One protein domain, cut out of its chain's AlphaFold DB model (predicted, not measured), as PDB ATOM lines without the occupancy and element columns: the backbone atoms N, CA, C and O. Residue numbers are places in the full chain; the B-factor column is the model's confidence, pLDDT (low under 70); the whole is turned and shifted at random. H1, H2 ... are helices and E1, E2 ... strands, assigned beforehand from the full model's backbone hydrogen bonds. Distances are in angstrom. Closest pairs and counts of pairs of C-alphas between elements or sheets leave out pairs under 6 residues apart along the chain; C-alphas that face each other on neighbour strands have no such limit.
ATOM      1  N   HIS A  19     260.109 249.127 226.297       81.31
ATOM      2  CA  HIS A  19     261.330 248.386 226.616       81.31
ATOM      3  C   HIS A  19     262.516 248.731 225.704       81.31
ATOM      4  O   HIS A  19     263.600 248.213 225.939       81.31
ATOM      5  N   TRP A  20     262.340 249.561 224.666       85.19
ATOM      6  CA  TRP A  20     263.448 250.095 223.859       85.19
ATOM      7  C   TRP A  20     264.055 251.370 224.443       85.19
ATOM      8  O   TRP A  20     265.070 251.845 223.939       85.19
ATOM      9  N   ILE A  21     263.457 251.910 225.507       83.50
ATOM     10  CA  ILE A  21     263.856 253.178 226.104       83.50
ATOM     11  C   ILE A  21     264.537 252.921 227.449       83.50
ATOM     12  O   ILE A  21     263.978 252.266 228.330       83.50
ATOM     13  N   ILE A  22     265.742 253.462 227.616       81.75
ATOM     14  CA  ILE A  22     266.499 253.456 228.867       81.75
ATOM     15  C   ILE A  22     266.822 254.909 229.218       81.75
ATOM     16  O   ILE A  22     267.710 255.525 228.631       81.75
ATOM     17  N   GLY A  23     266.085 255.466 230.181       82.62
ATOM     18  CA  GLY A  23     266.178 256.890 230.516       82.62
ATOM     19  C   GLY A  23     265.727 257.757 229.340       82.62
ATOM     20  O   GLY A  23     264.594 257.618 228.887       82.62
ATOM     21  N   ASP A  24     266.636 258.593 228.835       81.38
ATOM     22  CA  ASP A  24     266.393 259.498 227.700       81.38
ATOM     23  C   ASP A  24     266.930 258.936 226.365       81.38
ATOM     24  O   ASP A  24     266.933 259.616 225.338       81.38
ATOM     25  N   LEU A  25     267.401 257.683 226.364       84.75
ATOM     26  CA  LEU A  25     267.963 257.009 225.195       84.75
ATOM     27  C   LEU A  25     267.002 255.936 224.678       84.75
ATOM     28  O   LEU A  25     266.603 255.034 225.411       84.75
ATOM     29  N   CYS A  26     266.665 256.005 223.394       83.62
ATOM     30  CA  CYS A  26     265.926 254.982 222.665       83.62
ATOM     31  C   CYS A  26     266.881 254.158 221.803       83.62
ATOM     32  O   CYS A  26     267.592 254.699 220.958       83.62
ATOM     33  N   HIS A  27     266.852 252.841 221.969       84.62
ATOM     34  CA  HIS A  27     267.551 251.895 221.110       84.62
ATOM     35  C   HIS A  27     266.707 251.613 219.865       84.62
ATOM     36  O   HIS A  27     265.624 251.038 219.964       84.62
ATOM     37  N   TRP A  28     267.194 252.009 218.691       83.12
ATOM     38  CA  TRP A  28     266.454 251.898 217.436       83.12
ATOM     39  C   TRP A  28     267.073 250.848 216.510       83.12
ATOM     40  O   TRP A  28     268.220 251.010 216.086       83.12
ATOM     41  N   PRO A  29     266.353 249.773 216.150       81.12
ATOM     42  CA  PRO A  29     266.914 248.745 215.289       81.12
ATOM     43  C   PRO A  29     267.195 249.283 213.876       81.12
ATOM     44  O   PRO A  29     266.346 249.965 213.297       81.12
ATOM     45  N   PRO A  30     268.326 248.910 213.246       77.38
ATOM     46  CA  PRO A  30     268.629 249.250 211.856       77.38
ATOM     47  C   PRO A  30     267.853 248.333 210.890       77.38
ATOM     48  O   PRO A  30     268.426 247.673 210.022       77.38
ATOM     49  N   TYR A  31     266.538 248.219 211.079       79.88
ATOM     50  CA  TYR A  31     265.664 247.434 210.216       79.88
ATOM     51  C   TYR A  31     265.083 248.294 209.089       79.88
ATOM     52  O   TYR A  31     264.809 249.478 209.286       79.88
ATOM     53  N   PRO A  32     264.840 247.706 207.903       77.94
ATOM     54  CA  PRO A  32     264.053 248.370 206.874       77.94
ATOM     55  C   PRO A  32     262.625 248.620 207.386       77.94
ATOM     56  O   PRO A  32     262.091 247.820 208.159       77.94
ATOM     57  N   THR A  33     261.993 249.701 206.922       74.62
ATOM     58  CA  THR A  33     260.696 250.217 207.413       74.62
ATOM     59  C   THR A  33     259.580 249.169 207.494       74.62
ATOM     60  O   THR A  33     258.757 249.219 208.406       74.62
ATOM     61  N   SER A  34     259.573 248.184 206.591       74.69
ATOM     62  CA  SER A  34     258.629 247.060 206.611       74.69
ATOM     63  C   SER A  34     258.773 246.207 207.874       74.69
ATOM     64  O   SER A  34     257.826 246.094 208.650       74.69
ATOM     65  N   LYS A  35     259.977 245.676 208.120       78.31
ATOM     66  CA  LYS A  35     260.289 244.840 209.290       78.31
ATOM     67  C   LYS A  35     260.222 245.627 210.593       78.31
ATOM     68  O   LYS A  35     259.768 245.097 211.596       78.31
ATOM     69  N   LEU A  36     260.619 246.896 210.557       80.44
ATOM     70  CA  LEU A  36     260.576 247.787 211.710       80.44
ATOM     71  C   LEU A  36     259.155 247.927 212.274       80.44
ATOM     72  O   LEU A  36     258.953 247.794 213.477       80.44
ATOM     73  N   SER A  37     258.161 248.139 211.405       77.44
ATOM     74  CA  SER A  37     256.767 248.290 211.837       77.44
ATOM     75  C   SER A  37     256.198 247.025 212.488       77.44
ATOM     76  O   SER A  37     255.376 247.120 213.397       77.44
ATOM     77  N   ASP A  38     256.654 245.850 212.057       78.62
ATOM     78  CA  ASP A  38     256.233 244.572 212.626       78.62
ATOM     79  C   ASP A  38     256.972 244.273 213.936       78.62
ATOM     80  O   ASP A  38     256.341 243.851 214.900       78.62
ATOM     81  N   SER A  39     258.267 244.586 214.028       77.38
ATOM     82  CA  SER A  39     259.046 244.504 215.274       77.38
ATOM     83  C   SER A  39     258.496 245.409 216.379       77.38
ATOM     84  O   SER A  39     258.467 245.013 217.543       77.38
ATOM     85  N   ILE A  40     258.008 246.604 216.027       82.75
ATOM     86  CA  ILE A  40     257.365 247.519 216.980       82.75
ATOM     87  C   ILE A  40     256.022 246.952 217.466       82.75
ATOM     88  O   ILE A  40     255.743 246.981 218.661       82.75
ATOM     89  N   LYS A  41     255.194 246.407 216.563       77.94
ATOM     90  CA  LYS A  41     253.905 245.787 216.928       77.94
ATOM     91  C   LYS A  41     254.078 244.543 217.795       77.94
ATOM     92  O   LYS A  41     253.278 244.317 218.695       77.94
ATOM     93  N   ASN A  42     255.091 243.735 217.492       76.88
ATOM     94  CA  ASN A  42     255.348 242.465 218.166       76.88
ATOM     95  C   ASN A  42     256.154 242.629 219.463       76.88
ATOM     96  O   ASN A  42     256.194 241.695 220.259       76.88
ATOM     97  N   GLY A  43     256.762 243.799 219.693       72.38
ATOM     98  CA  GLY A  43     257.544 244.081 220.894       72.38
ATOM     99  C   GLY A  43     258.827 243.254 220.963       72.38
ATOM    100  O   GLY A  43     259.048 242.536 221.937       72.38
ATOM    101  N   ASP A  44     259.664 243.327 219.922       77.69
ATOM    102  CA  ASP A  44     260.925 242.575 219.889       77.69
ATOM    103  C   ASP A  44     261.827 242.923 221.091       77.69
ATOM    104  O   ASP A  44     261.940 244.098 221.462       77.69
ATOM    105  N   PRO A  45     262.511 241.935 221.696       73.81
ATOM    106  CA  PRO A  45     263.328 242.165 222.880       73.81
ATOM    107  C   PRO A  45     264.436 243.182 222.598       73.81
ATOM    108  O   PRO A  45     265.022 243.207 221.514       73.81
ATOM    109  N   LEU A  46     264.732 244.011 223.601       71.62
ATOM    110  CA  LEU A  46     265.801 245.002 223.533       71.62
ATOM    111  C   LEU A  46     267.128 244.334 223.142       71.62
ATOM    112  O   LEU A  46     267.568 243.383 223.790       71.62
ATOM    113  N   ASN A  47     267.796 244.887 222.132       71.00
ATOM    114  CA  ASN A  47     269.167 244.532 221.794       71.00
ATOM    115  C   ASN A  47     270.087 245.731 222.056       71.00
ATOM    116  O   ASN A  47     269.932 246.798 221.464       71.00
ATOM    117  N   THR A  48     271.075 245.541 222.927       64.69
ATOM    118  CA  THR A  48     272.052 246.569 223.321       64.69
ATOM    119  C   THR A  48     273.007 246.988 222.200       64.69
ATOM    120  O   THR A  48     273.731 247.962 222.367       64.69
ATOM    121  N   CYS A  49     273.017 246.291 221.059       72.94
ATOM    122  CA  CYS A  49     273.823 246.651 219.888       72.94
ATOM    123  C   CYS A  49     273.107 247.608 218.918       72.94
ATOM    124  O   CYS A  49     273.641 247.901 217.847       72.94
ATOM    125  N   TRP A  50     271.889 248.055 219.229       83.06
ATOM    126  CA  TRP A  50     271.174 249.006 218.382       83.06
ATOM    127  C   TRP A  50     271.682 250.442 218.567       83.06
ATOM    128  O   TRP A  50     272.005 250.828 219.695       83.06
ATOM    129  N   PRO A  51     271.706 251.242 217.482       80.19
ATOM    130  CA  PRO A  51     271.913 252.684 217.551       80.19
ATOM    131  C   PRO A  51     271.039 253.338 218.621       80.19
ATOM    132  O   PRO A  51     269.862 253.005 218.764       80.19
ATOM    133  N   THR A  52     271.618 254.274 219.364       82.88
ATOM    134  CA  THR A  52     270.930 255.022 220.416       82.88
ATOM    135  C   THR A  52     270.546 256.409 219.915       82.88
ATOM    136  O   THR A  52     271.340 257.104 219.286       82.88
ATOM    137  N   LEU A  53     269.308 256.803 220.194       81.06
ATOM    138  CA  LEU A  53     268.734 258.095 219.833       81.06
ATOM    139  C   LEU A  53     268.267 258.803 221.101       81.06
ATOM    140  O   LEU A  53     267.682 258.172 221.980       81.06
ATOM    141  N   HIS A  54     268.502 260.109 221.195       80.44
ATOM    142  CA  HIS A  54     267.992 260.903 222.307       80.44
ATOM    143  C   HIS A  54     266.506 261.192 222.084       80.44
ATOM    144  O   HIS A  54     266.134 261.784 221.071       80.44
ATOM    145  N   VAL A  55     265.649 260.777 223.015       82.44
ATOM    146  CA  VAL A  55     264.194 260.913 222.893       82.44
ATOM    147  C   VAL A  55     263.612 261.656 224.081       82.44
ATOM    148  O   VAL A  55     264.097 261.562 225.204       82.44
ATOM    149  N   LYS A  56     262.526 262.388 223.837       80.25
ATOM    150  CA  LYS A  56     261.740 263.025 224.892       80.25
ATOM    151  C   LYS A  56     260.416 262.292 225.031       80.25
ATOM    152  O   LYS A  56     259.592 262.309 224.121       80.25
ATOM    153  N   ILE A  57     260.209 261.660 226.179       79.88
ATOM    154  CA  ILE A  57     258.955 260.968 226.477       79.88
ATOM    155  C   ILE A  57     257.910 262.012 226.886       79.88
ATOM    156  O   ILE A  57     258.140 262.824 227.787       79.88
ATOM    157  N   PHE A  58     256.751 261.994 226.233       75.56
ATOM    158  CA  PHE A  58     255.621 262.824 226.635       75.56
ATOM    159  C   PHE A  58     255.034 262.342 227.967       75.56
ATOM    160  O   PHE A  58     254.954 261.141 228.240       75.56
ATOM    161  N   ARG A  59     254.585 263.290 228.796       70.69
ATOM    162  CA  ARG A  59     253.847 262.987 230.027       70.69
ATOM    163  C   ARG A  59     252.566 262.233 229.645       70.69
ATOM    164  O   ARG A  59     251.838 262.694 228.776       70.69
ATOM    165  N   ASP A  60     252.349 261.065 230.247       69.62
ATOM    166  CA  ASP A  60     251.258 260.127 229.917       69.62
ATOM    167  C   ASP A  60     251.302 259.557 228.477       69.62
ATOM    168  O   ASP A  60     250.284 259.167 227.907       69.62
ATOM    169  N   GLY A  61     252.500 259.470 227.882       69.88
ATOM    170  CA  GLY A  61     252.734 258.944 226.530       69.88
ATOM    171  C   GLY A  61     252.850 257.418 226.410       69.88
ATOM    172  O   GLY A  61     253.269 256.927 225.364       69.88
ATOM    173  N   THR A  62     252.527 256.658 227.458       79.56
ATOM    174  CA  THR A  62     252.581 255.190 227.440       79.56
ATOM    175  C   THR A  62     251.190 254.601 227.225       79.56
ATOM    176  O   THR A  62     250.232 254.935 227.918       79.56
ATOM    177  N   PHE A  63     251.072 253.688 226.261       78.62
ATOM    178  CA  PHE A  63     249.815 253.017 225.930       78.62
ATOM    179  C   PHE A  63     250.026 251.507 225.858       78.62
ATOM    180  O   PHE A  63     251.102 251.038 225.492       78.62
ATOM    181  N   HIS A  64     248.990 250.741 226.201       78.81
ATOM    182  CA  HIS A  64     249.023 249.276 226.139       78.81
ATOM    183  C   HIS A  64     248.793 248.723 224.727       78.81
ATOM    184  O   HIS A  64     249.125 247.571 224.468       78.81
ATOM    185  N   ASP A  65     248.223 249.532 223.832       82.19
ATOM    186  CA  ASP A  65     247.926 249.155 222.453       82.19
ATOM    187  C   ASP A  65     248.714 250.042 221.483       82.19
ATOM    188  O   ASP A  65     248.628 251.275 221.525       82.19
ATOM    189  N   TYR A  66     249.464 249.399 220.588       81.50
ATOM    190  CA  TYR A  66     250.225 250.066 219.537       81.50
ATOM    191  C   TYR A  66     249.325 250.886 218.603       81.50
ATOM    192  O   TYR A  66     249.726 251.959 218.149       81.50
ATOM    193  N   GLY A  67     248.097 250.426 218.335       79.19
ATOM    194  CA  GLY A  67     247.158 251.143 217.470       79.19
ATOM    195  C   GLY A  67     246.811 252.528 218.021       79.19
ATOM    196  O   GLY A  67     246.901 253.526 217.303       79.19
ATOM    197  N   ILE A  68     246.504 252.587 219.319       80.62
ATOM    198  CA  ILE A  68     246.187 253.827 220.040       80.62
ATOM    199  C   ILE A  68     247.426 254.723 220.127       80.62
ATOM    200  O   ILE A  68     247.340 255.919 219.843       80.62
ATOM    201  N   ALA A  69     248.588 254.145 220.454       83.62
ATOM    202  CA  ALA A  69     249.852 254.876 220.532       83.62
ATOM    203  C   ALA A  69     250.190 255.564 219.204       83.62
ATOM    204  O   ALA A  69     250.498 256.754 219.175       83.62
ATOM    205  N   ARG A  70     250.066 254.840 218.086       83.25
ATOM    206  CA  ARG A  70     250.355 255.363 216.748       83.25
ATOM    207  C   ARG A  70     249.365 256.442 216.315       83.25
ATOM    208  O   ARG A  70     249.760 257.399 215.656       83.25
ATOM    209  N   GLN A  71     248.086 256.299 216.664       79.88
ATOM    210  CA  GLN A  71     247.087 257.327 216.378       79.88
ATOM    211  C   GLN A  71     247.395 258.618 217.141       79.88
ATOM    212  O   GLN A  71     247.385 259.688 216.542       79.88
ATOM    213  N   LYS A  72     247.733 258.515 218.429       80.94
ATOM    214  CA  LYS A  72     248.111 259.673 219.244       80.94
ATOM    215  C   LYS A  72     249.441 260.297 218.819       80.94
ATOM    216  O   LYS A  72     249.541 261.517 218.829       80.94
ATOM    217  N   ALA A  73     250.412 259.500 218.372       81.94
ATOM    218  CA  ALA A  73     251.671 259.991 217.807       81.94
ATOM    219  C   ALA A  73     251.435 260.888 216.577       81.94
ATOM    220  O   ALA A  73     251.904 262.021 216.542       81.94
ATOM    221  N   LYS A  74     250.590 260.442 215.635       79.50
ATOM    222  CA  LYS A  74     250.196 261.250 214.463       79.50
ATOM    223  C   LYS A  74     249.491 262.555 214.824       79.50
ATOM    224  O   LYS A  74     249.603 263.539 214.107       79.50
ATOM    225  N   VAL A  75     248.699 262.553 215.895       78.06
ATOM    226  CA  VAL A  75     248.029 263.773 216.365       78.06
ATOM    227  C   VAL A  75     249.050 264.719 217.000       78.06
ATOM    228  O   VAL A  75     249.033 265.912 216.708       78.06
ATOM    229  N   ALA A  76     249.986 264.184 217.785       72.62
ATOM    230  CA  ALA A  76     251.038 264.949 218.442       72.62
ATOM    231  C   ALA A  76     252.010 265.632 217.463       72.62
ATOM    232  O   ALA A  76     252.469 266.726 217.782       72.62
ATOM    233  N   GLU A  77     252.259 265.070 216.272       76.00
ATOM    234  CA  GLU A  77     252.999 265.768 215.199       76.00
ATOM    235  C   GLU A  77     252.364 267.123 214.841       76.00
ATOM    236  O   GLU A  77     253.069 268.076 214.525       76.00
ATOM    237  N   ASN A  78     251.034 267.230 214.935       65.88
ATOM    238  CA  ASN A  78     250.295 268.442 214.579       65.88
ATOM    239  C   ASN A  78     249.988 269.348 215.781       65.88
ATOM    240  O   ASN A  78     249.824 270.554 215.598       65.88
ATOM    241  N   THR A  79     249.841 268.792 216.991       64.75
ATOM    242  CA  THR A  79     249.360 269.544 218.167       64.75
ATOM    243  C   THR A  79     250.387 269.735 219.276       64.75
ATOM    244  O   THR A  79     250.070 270.420 220.245       64.75
ATOM    245  N   SER A  80     251.592 269.163 219.172       60.09
ATOM    246  CA  SER A  80     252.670 269.228 220.185       60.09
ATOM    247  C   SER A  80     252.288 268.748 221.601       60.09
ATOM    248  O   SER A  80     253.127 268.748 222.502       60.09
TER     249      SER A  80
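Overview. This is residues 19 to 80 of the 262 residues of an uncharacterized protein of Photinus pyralis (UniProt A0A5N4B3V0). A loose ring of parts surrounds a middle free of backbone: a small two-stranded sheet, E1 and E2, on one side, H2 across from it, and H1 between, its end near the start of H2. The link from E2 to H2, 11 residues, is long, the one from H1 to E2, 9 residues, is short, and the one from E1 to H1, 5 residues, is tight. The printed part has 62 residues, with E1, H1, E2, H2 along the chain; the sheet is antiparallel, order E1 - E2. The class is mostly helix, with 30 residues in named elements, under half; the whole is only just compact, close to loose, radius of gyration of the C-alphas 12.2 A, spans 33 by 25 by 20 A.

Arrangement. E1, residues 25 to 27, and E2, residues 52 to 54, are antiparallel at 145 degrees; N 26 and O 53 are within hydrogen-bond range at 2.8 A. H1, residues 33 to 42, and H2, residues 66 to 79, are close but not clearly touching; their closest C-alphas, of Lys 41 and Tyr 66, are 6.2 A apart. They run opposite ways at a steep tilt of 59 degrees. E1 and H2 are apart. O i to N i+4 pairs within range number 5 of 6 in H1 and 9 of 10 in H2.

Along the chain. E1 spans 6.6 A from C-alpha 25 at (267.963, 257.009, 225.195), E2 6.8 A, H1 14.3 A, and H2 19.5 A to C-alpha 79 at (249.360, 269.544, 218.167).

Size, cuts and confidence. The farthest C-alphas, of Cys 49 and Thr 79, are 33.5 A apart. The printed part has no cut; the link E2 to H2 is long. Residues 48, 60 to 61 and 78 to 80 have pLDDT under 70.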